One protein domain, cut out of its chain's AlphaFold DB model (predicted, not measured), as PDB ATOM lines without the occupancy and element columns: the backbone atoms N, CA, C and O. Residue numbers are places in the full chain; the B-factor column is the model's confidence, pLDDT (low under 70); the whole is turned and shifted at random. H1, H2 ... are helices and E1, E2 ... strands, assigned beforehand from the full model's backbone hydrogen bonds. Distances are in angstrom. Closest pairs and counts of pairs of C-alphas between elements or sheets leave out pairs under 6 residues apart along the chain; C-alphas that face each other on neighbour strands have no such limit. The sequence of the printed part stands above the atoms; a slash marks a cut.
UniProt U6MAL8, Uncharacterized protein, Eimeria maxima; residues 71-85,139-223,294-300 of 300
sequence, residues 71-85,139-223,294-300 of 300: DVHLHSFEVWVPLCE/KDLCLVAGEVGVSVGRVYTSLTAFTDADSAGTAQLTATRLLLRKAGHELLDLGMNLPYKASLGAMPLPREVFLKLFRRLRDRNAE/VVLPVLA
ATOM      1  N   ASP A  71       4.589 -25.859 -50.445       82.62
ATOM      2  CA  ASP A  71       4.214 -27.043 -49.676       82.62
ATOM      3  C   ASP A  71       2.714 -27.398 -49.761       82.62
ATOM      4  O   ASP A  71       2.289 -28.390 -49.166       82.62
ATOM      5  N   VAL A  72       1.887 -26.591 -50.446       88.56
ATOM      6  CA  VAL A  72       0.436 -26.826 -50.579       88.56
ATOM      7  C   VAL A  72       0.107 -27.425 -51.947       88.56
ATOM      8  O   VAL A  72       0.280 -26.781 -52.984       88.56
ATOM      9  N   HIS A  73      -0.443 -28.639 -51.949       89.88
ATOM     10  CA  HIS A  73      -0.886 -29.333 -53.161       89.88
ATOM     11  C   HIS A  73      -2.402 -29.552 -53.119       89.88
ATOM     12  O   HIS A  73      -2.931 -29.935 -52.080       89.88
ATOM     13  N   LEU A  74      -3.090 -29.312 -54.238       91.56
ATOM     14  CA  LEU A  74      -4.530 -29.550 -54.396       91.56
ATOM     15  C   LEU A  74      -4.761 -30.876 -55.123       91.56
ATOM     16  O   LEU A  74      -4.111 -31.127 -56.138       91.56
ATOM     17  N   HIS A  75      -5.723 -31.659 -54.640       91.25
ATOM     18  CA  HIS A  75      -6.059 -32.989 -55.143       91.25
ATOM     19  C   HIS A  75      -7.562 -33.133 -55.385       91.25
ATOM     20  O   HIS A  75      -8.378 -32.513 -54.699       91.25
ATOM     21  N   SER A  76      -7.911 -34.002 -56.332       91.56
ATOM     22  CA  SER A  76      -9.271 -34.470 -56.599       91.56
ATOM     23  C   SER A  76      -9.315 -35.994 -56.508       91.56
ATOM     24  O   SER A  76      -8.488 -36.673 -57.123       91.56
ATOM     25  N   PHE A  77     -10.292 -36.536 -55.786       88.69
ATOM     26  CA  PHE A  77     -10.593 -37.968 -55.790       88.69
ATOM     27  C   PHE A  77     -12.024 -38.192 -56.256       88.69
ATOM     28  O   PHE A  77     -12.933 -37.469 -55.861       88.69
ATOM     29  N   GLU A  78     -12.224 -39.200 -57.097       88.62
ATOM     30  CA  GLU A  78     -13.480 -39.450 -57.799       88.62
ATOM     31  C   GLU A  78     -13.790 -40.953 -57.795       88.62
ATOM     32  O   GLU A  78     -12.883 -41.787 -57.872       88.62
ATOM     33  N   VAL A  79     -15.073 -41.302 -57.714       82.25
ATOM     34  CA  VAL A  79     -15.584 -42.675 -57.787       82.25
ATOM     35  C   VAL A  79     -16.553 -42.774 -58.955       82.25
ATOM     36  O   VAL A  79     -17.607 -42.136 -58.967       82.25
ATOM     37  N   TRP A  80     -16.184 -43.608 -59.922       83.75
ATOM     38  CA  TRP A  80     -16.930 -43.839 -61.152       83.75
ATOM     39  C   TRP A  80     -17.478 -45.272 -61.170       83.75
ATOM     40  O   TRP A  80     -16.742 -46.213 -60.867       83.75
ATOM     41  N   VAL A  81     -18.749 -45.444 -61.546       76.12
ATOM     42  CA  VAL A  81     -19.425 -46.752 -61.673       76.12
ATOM     43  C   VAL A  81     -20.071 -46.914 -63.055       76.12
ATOM     44  O   VAL A  81     -20.438 -45.905 -63.658       76.12
ATOM     45  N   PRO A  82     -20.238 -48.140 -63.583       78.00
ATOM     46  CA  PRO A  82     -20.926 -48.366 -64.855       78.00
ATOM     47  C   PRO A  82     -22.383 -47.881 -64.864       78.00
ATOM     48  O   PRO A  82     -23.151 -48.173 -63.947       78.00
ATOM     49  N   LEU A  83     -22.801 -47.203 -65.941       69.06
ATOM     50  CA  LEU A  83     -24.181 -46.722 -66.134       69.06
ATOM     51  C   LEU A  83     -25.214 -47.856 -66.037       69.06
ATOM     52  O   LEU A  83     -26.301 -47.664 -65.495       69.06
ATOM     53  N   CYS A  84     -24.870 -49.046 -66.535       58.03
ATOM     54  CA  CYS A  84     -25.728 -50.230 -66.488       58.03
ATOM     55  C   CYS A  84     -25.925 -50.805 -65.075       58.03
ATOM     56  O   CYS A  84     -26.859 -51.579 -64.868       58.03
ATOM     57  N   GLU A  85     -25.089 -50.424 -64.106       56.50
ATOM     58  CA  GLU A  85     -25.150 -50.927 -62.733       56.50
ATOM     59  C   GLU A  85     -25.905 -49.978 -61.787       56.50
ATOM     60  O   GLU A  85     -26.324 -50.400 -60.714       56.50
ATOM     61  N   LYS A 139     -17.847 -42.860 -71.460       63.12
ATOM     62  CA  LYS A 139     -19.161 -42.876 -72.129       63.12
ATOM     63  C   LYS A 139     -20.203 -43.789 -71.460       63.12
ATOM     64  O   LYS A 139     -21.391 -43.504 -71.557       63.12
ATOM     65  N   ASP A 140     -19.742 -44.823 -70.755       78.12
ATOM     66  CA  ASP A 140     -20.568 -45.795 -70.035       78.12
ATOM     67  C   ASP A 140     -20.391 -45.731 -68.500       78.12
ATOM     68  O   ASP A 140     -20.721 -46.691 -67.804       78.12
ATOM     69  N   LEU A 141     -19.862 -44.626 -67.953       80.00
ATOM     70  CA  LEU A 141     -19.599 -44.438 -66.518       80.00
ATOM     71  C   LEU A 141     -20.347 -43.221 -65.941       80.00
ATOM     72  O   LEU A 141     -20.501 -42.198 -66.603       80.00
ATOM     73  N   CYS A 142     -20.740 -43.309 -64.671       81.50
ATOM     74  CA  CYS A 142     -21.302 -42.214 -63.880       81.50
ATOM     75  C   CYS A 142     -20.423 -41.906 -62.665       81.50
ATOM     76  O   CYS A 142     -19.922 -42.819 -62.006       81.50
ATOM     77  N   LEU A 143     -20.257 -40.619 -62.369       86.44
ATOM     78  CA  LEU A 143     -19.527 -40.103 -61.218       86.44
ATOM     79  C   LEU A 143     -20.463 -40.047 -60.002       86.44
ATOM     80  O   LEU A 143     -21.314 -39.167 -59.918       86.44
ATOM     81  N   VAL A 144     -20.303 -40.980 -59.060       86.50
ATOM     82  CA  VAL A 144     -21.244 -41.179 -57.936       86.50
ATOM     83  C   VAL A 144     -20.714 -40.738 -56.574       86.50
ATOM     84  O   VAL A 144     -21.470 -40.706 -55.605       86.50
ATOM     85  N   ALA A 145     -19.434 -40.390 -56.470       89.81
ATOM     86  CA  ALA A 145     -18.883 -39.656 -55.335       89.81
ATOM     87  C   ALA A 145     -17.567 -38.982 -55.722       89.81
ATOM     88  O   ALA A 145     -16.880 -39.417 -56.649       89.81
ATOM     89  N   GLY A 146     -17.177 -37.964 -54.966       91.94
ATOM     90  CA  GLY A 146     -15.861 -37.358 -55.097       91.94
ATOM     91  C   GLY A 146     -15.584 -36.311 -54.032       91.94
ATOM     92  O   GLY A 146     -16.502 -35.811 -53.382       91.94
ATOM     93  N   GLU A 147     -14.312 -35.974 -53.864       94.50
ATOM     94  CA  GLU A 147     -13.853 -34.913 -52.974       94.50
ATOM     95  C   GLU A 147     -12.759 -34.056 -53.615       94.50
ATOM     96  O   GLU A 147     -12.019 -34.495 -54.499       94.50
ATOM     97  N   VAL A 148     -12.639 -32.833 -53.105       95.19
ATOM     98  CA  VAL A 148     -11.505 -31.941 -53.338       95.19
ATOM     99  C   VAL A 148     -10.855 -31.659 -51.991       95.19
ATOM    100  O   VAL A 148     -11.532 -31.293 -51.025       95.19
ATOM    101  N   GLY A 149      -9.537 -31.806 -51.921       95.38
ATOM    102  CA  GLY A 149      -8.773 -31.591 -50.696       95.38
ATOM    103  C   GLY A 149      -7.356 -31.105 -50.964       95.38
ATOM    104  O   GLY A 149      -6.885 -31.093 -52.102       95.38
ATOM    105  N   VAL A 150      -6.675 -30.675 -49.907       95.50
ATOM    106  CA  VAL A 150      -5.298 -30.172 -49.972       95.50
ATOM    107  C   VAL A 150      -4.376 -30.981 -49.076       95.50
ATOM    108  O   VAL A 150      -4.759 -31.337 -47.965       95.50
ATOM    109  N   SER A 151      -3.148 -31.235 -49.525       95.56
ATOM    110  CA  SER A 151      -2.088 -31.787 -48.678       95.56
ATOM    111  C   SER A 151      -1.058 -30.722 -48.312       95.56
ATOM    112  O   SER A 151      -0.636 -29.947 -49.173       95.56
ATOM    113  N   VAL A 152      -0.623 -30.734 -47.050       95.50
ATOM    114  CA  VAL A 152       0.502 -29.949 -46.528       95.50
ATOM    115  C   VAL A 152       1.360 -30.874 -45.667       95.50
ATOM    116  O   VAL A 152       0.932 -31.322 -44.597       95.50
ATOM    117  N   GLY A 153       2.556 -31.205 -46.153       95.25
ATOM    118  CA  GLY A 153       3.402 -32.238 -45.552       95.25
ATOM    119  C   GLY A 153       2.668 -33.577 -45.419       95.25
ATOM    120  O   GLY A 153       2.196 -34.133 -46.406       95.25
ATOM    121  N   ARG A 154       2.527 -34.079 -44.186       97.19
ATOM    122  CA  ARG A 154       1.805 -35.330 -43.859       97.19
ATOM    123  C   ARG A 154       0.351 -35.145 -43.412       97.19
ATOM    124  O   ARG A 154      -0.226 -36.070 -42.828       97.19
ATOM    125  N   VAL A 155      -0.231 -33.971 -43.649       97.19
ATOM    126  CA  VAL A 155      -1.655 -33.691 -43.417       97.19
ATOM    127  C   VAL A 155      -2.373 -33.593 -44.755       97.19
ATOM    128  O   VAL A 155      -1.913 -32.871 -45.634       97.19
ATOM    129  N   TYR A 156      -3.519 -34.257 -44.882       97.50
ATOM    130  CA  TYR A 156      -4.502 -33.981 -45.929       97.50
ATOM    131  C   TYR A 156      -5.773 -33.426 -45.286       97.50
ATOM    132  O   TYR A 156      -6.307 -34.047 -44.369       97.50
ATOM    133  N   THR A 157      -6.261 -32.291 -45.776       96.88
ATOM    134  CA  THR A 157      -7.532 -31.678 -45.375       96.88
ATOM    135  C   THR A 157      -8.535 -31.824 -46.514       96.88
ATOM    136  O   THR A 157      -8.341 -31.263 -47.596       96.88
ATOM    137  N   SER A 158      -9.619 -32.559 -46.266       95.75
ATOM    138  CA  SER A 158     -10.775 -32.624 -47.163       95.75
ATOM    139  C   SER A 158     -11.544 -31.301 -47.077       95.75
ATOM    140  O   SER A 158     -11.956 -30.896 -45.989       95.75
ATOM    141  N   LEU A 159     -11.693 -30.593 -48.201       94.25
ATOM    142  CA  LEU A 159     -12.343 -29.275 -48.244       94.25
ATOM    143  C   LEU A 159     -13.839 -29.393 -48.542       94.25
ATOM    144  O   LEU A 159     -14.654 -28.699 -47.939       94.25
ATOM    145  N   THR A 160     -14.195 -30.254 -49.493       92.50
ATOM    146  CA  THR A 160     -15.580 -30.522 -49.886       92.50
ATOM    147  C   THR A 160     -15.686 -31.899 -50.528       92.50
ATOM    148  O   THR A 160     -14.756 -32.343 -51.202       92.50
ATOM    149  N   ALA A 161     -16.819 -32.568 -50.327       92.75
ATOM    150  CA  ALA A 161     -17.116 -33.876 -50.895       92.75
ATOM    151  C   ALA A 161     -18.608 -33.995 -51.230       92.75
ATOM    152  O   ALA A 161     -19.447 -33.363 -50.585       92.75
ATOM    153  N   PHE A 162     -18.936 -34.836 -52.208       92.38
ATOM    154  CA  PHE A 162     -20.306 -35.173 -52.595       92.38
ATOM    155  C   PHE A 162     -20.466 -36.687 -52.783       92.38
ATOM    156  O   PHE A 162     -19.495 -37.424 -52.963       92.38
ATOM    157  N   THR A 163     -21.714 -37.149 -52.749       89.56
ATOM    158  CA  THR A 163     -22.110 -38.536 -53.013       89.56
ATOM    159  C   THR A 163     -23.508 -38.533 -53.628       89.56
ATOM    160  O   THR A 163     -24.366 -37.783 -53.169       89.56
ATOM    161  N   ASP A 164     -23.716 -39.352 -54.655       86.50
ATOM    162  CA  ASP A 164     -24.966 -39.483 -55.428       86.50
ATOM    163  C   ASP A 164     -25.483 -40.940 -55.454       86.50
ATOM    164  O   ASP A 164     -26.532 -41.248 -56.009       86.50
ATOM    165  N   ALA A 165     -24.762 -41.863 -54.806       82.69
ATOM    166  CA  ALA A 165     -25.211 -43.231 -54.558       82.69
ATOM    167  C   ALA A 165     -24.955 -43.658 -53.104       82.69
ATOM    168  O   ALA A 165     -24.036 -43.158 -52.441       82.69
ATOM    169  N   ASP A 166     -25.755 -44.614 -52.619       81.50
ATOM    170  CA  ASP A 166     -25.610 -45.202 -51.285       81.50
ATOM    171  C   ASP A 166     -24.183 -45.714 -51.067       81.50
ATOM    172  O   ASP A 166     -23.604 -46.381 -51.916       81.50
ATOM    173  N   SER A 167     -23.599 -45.414 -49.907       84.69
ATOM    174  CA  SER A 167     -22.228 -45.801 -49.526       84.69
ATOM    175  C   SER A 167     -21.086 -45.350 -50.459       84.69
ATOM    176  O   SER A 167     -19.928 -45.573 -50.100       84.69
ATOM    177  N   ALA A 168     -21.337 -44.673 -51.585       84.69
ATOM    178  CA  ALA A 168     -20.282 -44.254 -52.513       84.69
ATOM    179  C   ALA A 168     -19.285 -43.295 -51.840       84.69
ATOM    180  O   ALA A 168     -18.081 -43.530 -51.905       84.69
ATOM    181  N   GLY A 169     -19.766 -42.316 -51.065       86.75
ATOM    182  CA  GLY A 169     -18.917 -41.469 -50.214       86.75
ATOM    183  C   GLY A 169     -18.128 -42.238 -49.137       86.75
ATOM    184  O   GLY A 169     -17.011 -41.859 -48.796       86.75
ATOM    185  N   THR A 170     -18.649 -43.364 -48.631       85.88
ATOM    186  CA  THR A 170     -17.910 -44.229 -47.686       85.88
ATOM    187  C   THR A 170     -16.792 -44.995 -48.391       85.88
ATOM    188  O   THR A 170     -15.675 -45.063 -47.874       85.88
ATOM    189  N   ALA A 171     -17.061 -45.540 -49.580       84.38
ATOM    190  CA  ALA A 171     -16.055 -46.206 -50.407       84.38
ATOM    191  C   ALA A 171     -14.955 -45.222 -50.842       84.38
ATOM    192  O   ALA A 171     -13.770 -45.519 -50.686       84.38
ATOM    193  N   GLN A 172     -15.358 -44.027 -51.288       90.56
ATOM    194  CA  GLN A 172     -14.489 -42.901 -51.624       90.56
ATOM    195  C   GLN A 172     -13.549 -42.568 -50.458       90.56
ATOM    196  O   GLN A 172     -12.332 -42.667 -50.617       90.56
ATOM    197  N   LEU A 173     -14.087 -42.262 -49.269       90.25
ATOM    198  CA  LEU A 173     -13.263 -41.853 -48.127       90.25
ATOM    199  C   LEU A 173     -12.358 -42.984 -47.614       90.25
ATOM    200  O   LEU A 173     -11.216 -42.743 -47.217       90.25
ATOM    201  N   THR A 174     -12.839 -44.231 -47.651       87.38
ATOM    202  CA  THR A 174     -12.038 -45.413 -47.292       87.38
ATOM    203  C   THR A 174     -10.829 -45.548 -48.216       87.38
ATOM    204  O   THR A 174      -9.710 -45.767 -47.750       87.38
ATOM    205  N   ALA A 175     -11.031 -45.369 -49.522       88.81
ATOM    206  CA  ALA A 175      -9.961 -45.445 -50.504       88.81
ATOM    207  C   ALA A 175      -8.994 -44.259 -50.425       88.81
ATOM    208  O   ALA A 175      -7.785 -44.491 -50.465       88.81
ATOM    209  N   THR A 176      -9.487 -43.031 -50.203       92.12
ATOM    210  CA  THR A 176      -8.631 -41.882 -49.865       92.12
ATOM    211  C   THR A 176      -7.756 -42.227 -48.662       92.12
ATOM    212  O   THR A 176      -6.534 -42.175 -48.765       92.12
ATOM    213  N   ARG A 177      -8.332 -42.676 -47.536       91.44
ATOM    214  CA  ARG A 177      -7.565 -43.034 -46.326       91.44
ATOM    215  C   ARG A 177      -6.473 -44.076 -46.610       91.44
ATOM    216  O   ARG A 177      -5.361 -43.941 -46.098       91.44
ATOM    217  N   LEU A 178      -6.768 -45.101 -47.412       89.75
ATOM    218  CA  LEU A 178      -5.795 -46.130 -47.800       89.75
ATOM    219  C   LEU A 178      -4.675 -45.577 -48.696       89.75
ATOM    220  O   LEU A 178      -3.516 -45.949 -48.512       89.75
ATOM    221  N   LEU A 179      -4.996 -44.679 -49.630       92.25
ATOM    222  CA  LEU A 179      -4.010 -44.007 -50.475       92.25
ATOM    223  C   LEU A 179      -3.103 -43.083 -49.649       92.25
ATOM    224  O   LEU A 179      -1.881 -43.205 -49.722       92.25
ATOM    225  N   LEU A 180      -3.690 -42.231 -48.804       94.94
ATOM    226  CA  LEU A 180      -2.966 -41.347 -47.887       94.94
ATOM    227  C   LEU A 180      -2.021 -42.147 -46.969       94.94
ATOM    228  O   LEU A 180      -0.872 -41.752 -46.774       94.94
ATOM    229  N   ARG A 181      -2.460 -43.317 -46.470       94.12
ATOM    230  CA  ARG A 181      -1.618 -44.243 -45.687       94.12
ATOM    231  C   ARG A 181      -0.408 -44.724 -46.478       94.12
ATOM    232  O   ARG A 181       0.700 -44.706 -45.946       94.12
ATOM    233  N   LYS A 182      -0.600 -45.147 -47.731       92.31
ATOM    234  CA  LYS A 182       0.503 -45.587 -48.602       92.31
ATOM    235  C   LYS A 182       1.483 -44.454 -48.916       92.31
ATOM    236  O   LYS A 182       2.679 -44.709 -48.970       92.31
ATOM    237  N   ALA A 183       0.993 -43.222 -49.035       95.31
ATOM    238  CA  ALA A 183       1.804 -42.025 -49.243       95.31
ATOM    239  C   ALA A 183       2.470 -41.481 -47.959       95.31
ATOM    240  O   ALA A 183       3.026 -40.381 -47.956       95.31
ATOM    241  N   GLY A 184       2.385 -42.199 -46.833       96.44
ATOM    242  CA  GLY A 184       3.020 -41.802 -45.574       96.44
ATOM    243  C   GLY A 184       2.385 -40.594 -44.878       96.44
ATOM    244  O   GLY A 184       3.024 -39.996 -44.010       96.44
ATOM    245  N   HIS A 185       1.148 -40.222 -45.225       96.44
ATOM    246  CA  HIS A 185       0.401 -39.221 -44.464       96.44
ATOM    247  C   HIS A 185       0.015 -39.781 -43.088       96.44
ATOM    248  O   HIS A 185      -0.253 -40.972 -42.928       96.44
ATOM    249  N   GLU A 186      -0.039 -38.910 -42.082       96.62
ATOM    250  CA  GLU A 186      -0.346 -39.283 -40.694       96.62
ATOM    251  C   GLU A 186      -1.739 -38.792 -40.261       96.62
ATOM    252  O   GLU A 186      -2.351 -39.394 -39.374       96.62
ATOM    253  N   LEU A 187      -2.262 -37.739 -40.907       96.50
ATOM    254  CA  LEU A 187      -3.507 -37.071 -40.531       96.50
ATOM    255  C   LEU A 187      -4.423 -36.825 -41.738       96.50
ATOM    256  O   LEU A 187      -4.022 -36.160 -42.693       96.50
ATOM    257  N   LEU A 188      -5.660 -37.316 -41.648       96.94
ATOM    258  CA  LEU A 188      -6.776 -36.935 -42.511       96.94
ATOM    259  C   LEU A 188      -7.706 -36.019 -41.708       96.94
ATOM    260  O   LEU A 188      -8.378 -36.474 -40.786       96.94
ATOM    261  N   ASP A 189      -7.703 -34.736 -42.033       96.75
ATOM    262  CA  ASP A 189      -8.588 -33.712 -41.486       96.75
ATOM    263  C   ASP A 189      -9.876 -33.647 -42.321       96.75
ATOM    264  O   ASP A 189      -9.836 -33.499 -43.544       96.75
ATOM    265  N   LEU A 190     -11.021 -33.804 -41.655       94.56
ATOM    266  CA  LEU A 190     -12.354 -33.763 -42.257       94.56
ATOM    267  C   LEU A 190     -13.116 -32.479 -41.896       94.56
ATOM    268  O   LEU A 190     -14.321 -32.395 -42.152       94.56
ATOM    269  N   GLY A 191     -12.474 -31.505 -41.249       92.12
ATOM    270  CA  GLY A 191     -13.107 -30.279 -40.783       92.12
ATOM    271  C   GLY A 191     -14.140 -30.527 -39.680       92.12
ATOM    272  O   GLY A 191     -13.850 -31.145 -38.655       92.12
ATOM    273  N   MET A 192     -15.358 -30.007 -39.864       88.75
ATOM    274  CA  MET A 192     -16.371 -29.946 -38.803       88.75
ATOM    275  C   MET A 192     -16.884 -31.322 -38.344       88.75
ATOM    276  O   MET A 192     -17.029 -32.252 -39.149       88.75
ATOM    277  N   ASN A 193     -17.244 -31.421 -37.063       86.38
ATOM    278  CA  ASN A 193     -17.832 -32.625 -36.486       86.38
ATOM    279  C   ASN A 193     -19.247 -32.892 -37.022       86.38
ATOM    280  O   ASN A 193     -20.150 -32.085 -36.820       86.38
ATOM    281  N   LEU A 194     -19.432 -34.035 -37.692       84.00
ATOM    282  CA  LEU A 194     -20.717 -34.507 -38.216       84.00
ATOM    283  C   LEU A 194     -20.894 -35.988 -37.836       84.00
ATOM    284  O   LEU A 194     -19.931 -36.747 -37.986       84.00
ATOM    285  N   PRO A 195     -22.093 -36.441 -37.411       84.75
ATOM    286  CA  PRO A 195     -22.291 -37.791 -36.868       84.75
ATOM    287  C   PRO A 195     -21.800 -38.937 -37.765       84.75
ATOM    288  O   PRO A 195     -21.217 -39.901 -37.271       84.75
ATOM    289  N   TYR A 196     -21.955 -38.821 -39.090       83.81
ATOM    290  CA  TYR A 196     -21.507 -39.860 -40.028       83.81
ATOM    291  C   TYR A 196     -19.974 -40.012 -40.088       83.81
ATOM    292  O   TYR A 196     -19.477 -41.077 -40.447       83.81
ATOM    293  N   LYS A 197     -19.198 -38.985 -39.712       86.88
ATOM    294  CA  LYS A 197     -17.729 -39.078 -39.654       86.88
ATOM    295  C   LYS A 197     -17.290 -39.944 -38.472       86.88
ATOM    296  O   LYS A 197     -16.373 -40.750 -38.613       86.88
ATOM    297  N   ALA A 198     -17.996 -39.856 -37.342       87.44
ATOM    298  CA  ALA A 198     -17.741 -40.700 -36.177       87.44
ATOM    299  C   ALA A 198     -17.970 -42.192 -36.487       87.44
ATOM    300  O   ALA A 198     -17.155 -43.028 -36.104       87.44
ATOM    301  N   SER A 199     -19.004 -42.537 -37.270       85.56
ATOM    302  CA  SER A 199     -19.226 -43.927 -37.716       85.56
ATOM    303  C   SER A 199     -18.141 -44.473 -38.656       85.56
ATOM    304  O   SER A 199     -18.028 -45.685 -38.809       85.56
ATOM    305  N   LEU A 200     -17.317 -43.602 -39.249       83.88
ATOM    306  CA  LEU A 200     -16.152 -43.968 -40.069       83.88
ATOM    307  C   LEU A 200     -14.853 -44.063 -39.240       83.88
ATOM    308  O   LEU A 200     -13.767 -44.226 -39.798       83.88
ATOM    309  N   GLY A 201     -14.950 -43.968 -37.909       88.56
ATOM    310  CA  GLY A 201     -13.812 -44.001 -36.988       88.56
ATOM    311  C   GLY A 201     -13.068 -42.670 -36.864       88.56
ATOM    312  O   GLY A 201     -11.932 -42.653 -36.391       88.56
ATOM    313  N   ALA A 202     -13.673 -41.560 -37.297       91.25
ATOM    314  CA  ALA A 202     -13.104 -40.235 -37.090       91.25
ATOM    315  C   ALA A 202     -13.365 -39.737 -35.664       91.25
ATOM    316  O   ALA A 202     -14.434 -39.955 -35.095       91.25
ATOM    317  N   MET A 203     -12.377 -39.054 -35.091       93.62
ATOM    318  CA  MET A 203     -12.395 -38.584 -33.710       93.62
ATOM    319  C   MET A 203     -12.368 -37.052 -33.667       93.62
ATOM    320  O   MET A 203     -11.554 -36.449 -34.372       93.62
ATOM    321  N   PRO A 204     -13.210 -36.402 -32.844       93.44
ATOM    322  CA  PRO A 204     -13.077 -34.978 -32.569       93.44
ATOM    323  C   PRO A 204     -11.802 -34.715 -31.756       93.44
ATOM    324  O   PRO A 204     -11.543 -35.386 -30.757       93.44
ATOM    325  N   LEU A 205     -11.018 -33.718 -32.166       93.06
ATOM    326  CA  LEU A 205      -9.885 -33.188 -31.411       93.06
ATOM    327  C   LEU A 205     -10.138 -31.731 -31.009       93.06
ATOM    328  O   LEU A 205     -10.567 -30.947 -31.860       93.06
ATOM    329  N   PRO A 206      -9.783 -31.327 -29.772       94.25
ATOM    330  CA  PRO A 206      -9.686 -29.917 -29.408       94.25
ATOM    331  C   PRO A 206      -8.749 -29.175 -30.364       94.25
ATOM    332  O   PRO A 206      -7.716 -29.712 -30.794       94.25
ATOM    333  N   ARG A 207      -9.091 -27.930 -30.693       93.81
ATOM    334  CA  ARG A 207      -8.404 -27.132 -31.717       93.81
ATOM    335  C   ARG A 207      -6.912 -26.947 -31.413       93.81
ATOM    336  O   ARG A 207      -6.086 -26.955 -32.320       93.81
ATOM    337  N   GLU A 208      -6.541 -26.867 -30.145       95.94
ATOM    338  CA  GLU A 208      -5.178 -26.671 -29.638       95.94
ATOM    339  C   GLU A 208      -4.340 -27.930 -29.874       95.94
ATOM    340  O   GLU A 208      -3.151 -27.848 -30.193       95.94
ATOM    341  N   VAL A 209      -4.966 -29.102 -29.728       95.94
ATOM    342  CA  VAL A 209      -4.364 -30.413 -29.998       95.94
ATOM    343  C   VAL A 209      -4.200 -30.597 -31.504       95.94
ATOM    344  O   VAL A 209      -3.103 -30.942 -31.950       95.94
ATOM    345  N   PHE A 210      -5.234 -30.275 -32.288       95.75
ATOM    346  CA  PHE A 210      -5.161 -30.275 -33.749       95.75
ATOM    347  C   PHE A 210      -4.046 -29.353 -34.260       95.75
ATOM    348  O   PHE A 210      -3.190 -29.804 -35.011       95.75
ATOM    349  N   LEU A 211      -3.974 -28.096 -33.810       96.19
ATOM    350  CA  LEU A 211      -2.954 -27.141 -34.259       96.19
ATOM    351  C   LEU A 211      -1.529 -27.569 -33.873       96.19
ATOM    352  O   LEU A 211      -0.603 -27.364 -34.660       96.19
ATOM    353  N   LYS A 212      -1.330 -28.186 -32.699       96.31
ATOM    354  CA  LYS A 212      -0.037 -28.787 -32.316       96.31
ATOM    355  C   LYS A 212       0.338 -29.945 -33.246       96.31
ATOM    356  O   LYS A 212       1.482 -30.018 -33.691       96.31
ATOM    357  N   LEU A 213      -0.615 -30.824 -33.562       96.19
ATOM    358  CA  LEU A 213      -0.399 -31.959 -34.459       96.19
ATOM    359  C   LEU A 213      -0.140 -31.501 -35.901       96.19
ATOM    360  O   LEU A 213       0.843 -31.926 -36.499       96.19
ATOM    361  N   PHE A 214      -0.951 -30.577 -36.420       96.25
ATOM    362  CA  PHE A 214      -0.801 -29.976 -37.743       96.25
ATOM    363  C   PHE A 214       0.589 -29.357 -37.905       96.25
ATOM    364  O   PHE A 214       1.313 -29.735 -38.820       96.25
ATOM    365  N   ARG A 215       1.013 -28.488 -36.970       95.81
ATOM    366  CA  ARG A 215       2.354 -27.868 -36.972       95.81
ATOM    367  C   ARG A 215       3.487 -28.899 -36.985       95.81
ATOM    368  O   ARG A 215       4.488 -28.676 -37.644       95.81
ATOM    369  N   ARG A 216       3.325 -30.042 -36.310       96.31
ATOM    370  CA  ARG A 216       4.316 -31.136 -36.296       96.31
ATOM    371  C   ARG A 216       4.381 -31.923 -37.614       96.31
ATOM    372  O   ARG A 216       5.389 -32.577 -37.873       96.31
ATOM    373  N   LEU A 217       3.295 -31.946 -38.386       96.75
ATOM    374  CA  LEU A 217       3.141 -32.780 -39.584       96.75
ATOM    375  C   LEU A 217       3.299 -32.012 -40.902       96.75
ATOM    376  O   LEU A 217       3.718 -32.619 -41.884       96.75
ATOM    377  N   ARG A 218       3.005 -30.704 -40.924       95.31
ATOM    378  CA  ARG A 218       3.133 -29.845 -42.118       95.31
ATOM    379  C   ARG A 218       4.553 -29.780 -42.682       95.31
ATOM    380  O   ARG A 218       4.713 -29.702 -43.889       95.31
ATOM    381  N   ASP A 219       5.561 -29.871 -41.816       92.94
ATOM    382  CA  ASP A 219       6.977 -29.752 -42.187       92.94
ATOM    383  C   ASP A 219       7.633 -31.140 -42.381       92.94
ATOM    384  O   ASP A 219       8.855 -31.274 -42.414       92.94
ATOM    385  N   ARG A 220       6.822 -32.210 -42.465       94.94
ATOM    386  CA  ARG A 220       7.277 -33.573 -42.771       94.94
ATOM    387  C   ARG A 220       6.943 -33.931 -44.209       94.94
ATOM    388  O   ARG A 220       5.790 -33.823 -44.615       94.94
ATOM    389  N   ASN A 221       7.909 -34.499 -44.921       92.00
ATOM    390  CA  ASN A 221       7.681 -34.998 -46.271       92.00
ATOM    391  C   ASN A 221       6.775 -36.240 -46.253       92.00
ATOM    392  O   ASN A 221       7.002 -37.193 -45.493       92.00
ATOM    393  N   ALA A 222       5.757 -36.206 -47.104       92.12
ATOM    394  CA  ALA A 222       5.009 -37.361 -47.578       92.12
ATOM    395  C   ALA A 222       5.502 -37.734 -48.983       92.12
ATOM    396  O   ALA A 222       6.104 -36.904 -49.665       92.12
ATOM    397  N   GLU A 223       5.212 -38.955 -49.428       93.38
ATOM    398  CA  GLU A 223       5.389 -39.292 -50.842       93.38
ATOM    399  C   GLU A 223       4.338 -38.551 -51.688       93.38
ATOM    400  O   GLU A 223       3.192 -38.403 -51.242       93.38
ATOM    401  N   VAL A 294     -12.547 -32.740 -36.622       80.62
ATOM    402  CA  VAL A 294     -12.672 -34.190 -36.757       80.62
ATOM    403  C   VAL A 294     -11.586 -34.724 -37.668       80.62
ATOM    404  O   VAL A 294     -11.497 -34.365 -38.840       80.62
ATOM    405  N   VAL A 295     -10.782 -35.630 -37.116       79.44
ATOM    406  CA  VAL A 295      -9.660 -36.242 -37.819       79.44
ATOM    407  C   VAL A 295      -9.783 -37.756 -37.847       79.44
ATOM    408  O   VAL A 295     -10.331 -38.376 -36.936       79.44
ATOM    409  N   LEU A 296      -9.219 -38.365 -38.881       75.00
ATOM    410  CA  LEU A 296      -9.105 -39.808 -39.025       75.00
ATOM    411  C   LEU A 296      -7.615 -40.187 -38.942       75.00
ATOM    412  O   LEU A 296      -6.838 -39.780 -39.813       75.00
ATOM    413  N   PRO A 297      -7.169 -40.930 -37.906       68.88
ATOM    414  CA  PRO A 297      -5.774 -41.342 -37.796       68.88
ATOM    415  C   PRO A 297      -5.428 -42.285 -38.948       68.88
ATOM    416  O   PRO A 297      -6.016 -43.362 -39.110       68.88
ATOM    417  N   VAL A 298      -4.464 -41.886 -39.773       71.81
ATOM    418  CA  VAL A 298      -4.171 -42.616 -41.011       71.81
ATOM    419  C   VAL A 298      -3.480 -43.953 -40.719       71.81
ATOM    420  O   VAL A 298      -3.703 -44.902 -41.465       71.81
ATOM    421  N   LEU A 299      -2.740 -44.075 -39.609       62.47
ATOM    422  CA  LEU A 299      -1.907 -45.241 -39.261       62.47
ATOM    423  C   LEU A 299      -2.568 -46.332 -38.387       62.47
ATOM    424  O   LEU A 299      -1.918 -47.343 -38.140       62.47
ATOM    425  N   ALA A 300      -3.810 -46.143 -37.923       44.97
ATOM    426  CA  ALA A 300      -4.525 -47.109 -37.065       44.97
ATOM    427  C   ALA A 300      -5.128 -48.289 -37.849       44.97
ATOM    428  O   ALA A 300      -5.819 -48.012 -38.860       44.97
TER     429      ALA A 300
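Overview. This is residues 71 to 85, 139 to 223 and 294 to 300 of the 300 residues of an uncharacterized protein of Eimeria maxima (UniProt U6MAL8). A strongly twisted sheet of six strands curls round one helix, H1, and a second helix, H3, packs on its other face near one end. The long strands E1, E2 and E3 run along the longest axis; the shorter E4, E6 and E5 extend the sheet, which little H2 only grazes. The printed part has 107 residues, with three named helices and six named strands in the order E1, E2, E3, H1, E4, H2, E5, H3, E6, of mixed class. The mixed sheet runs E1, E2, E3, E4, E6, E5, with only E3 and E4 parallel neighbours. The whole is compact, with a radius of gyration of the C-alphas of 14.4 A, yet elongated, spanning 48 by 30 by 22 A.

Arrangement. Edge strand E1, residues 72 to 82, is antiparallel to E2, residues 141 to 152, with N 75 and O 149 2.8 A apart. E2 and E3, residues 155 to 163, form a hairpin, with N 157 and O 150 2.8 A apart; E2 bends by 64 degrees at residue 144, E3 by 60 degrees at residue 160. E4, residues 187 to 192, is parallel to E3, with N 189 and O 156 2.8 A apart. E6, residues 294 to 297, is antiparallel to E4, N 296 to O 188 being 2.8 A, and to edge strand E5, residues 203 to 205, N 203 to O 295 being 2.8 A. The sheet curls round H1, residues 168 to 182; the closest C-alphas of H1 and E2 are those of Gly 169 and Ala 145, 5.4 A apart. E3, H1 and E4 form a strand-helix-strand unit, two parallel neighbour strands joined through a helix, with a right-handed crossover. E4, H2, residues 195 to 198, and E5 form a split unit, with E6 between its strands and a right-handed crossover. H3, residues 207 to 218, has a height over the sheet of 8.6 A and only just lies over E3 and E4, with 3 C-alphas on each; H1 and H3 on opposite faces make three layers. The three helices are apart. In H1 and H3 every O i to N i+4 pair is within hydrogen-bond range; H2 is too short for one.

Along the chain. E1 begins at C-alpha 72 (0.436, -26.826, -50.579) and spans 33.5 A, E2 31.8 A, E3 23.1 A and E4 14.8 A. H1 spans 21.2 A and H3 15.8 A. E6 ends at C-alpha 297 (-5.774, -41.342, -37.796).

Size, cuts and confidence. The C-alphas farthest apart, of Cys 84 and Glu 208, are 48.3 A apart. Residues 86 to 138 and 224 to 293 are not printed; the C-alpha gaps are 13.7 A and 23.5 A. The links printed whole are tight. Confidence is under 70 at residues 83 to 85, 139, 297 and 299 to 300.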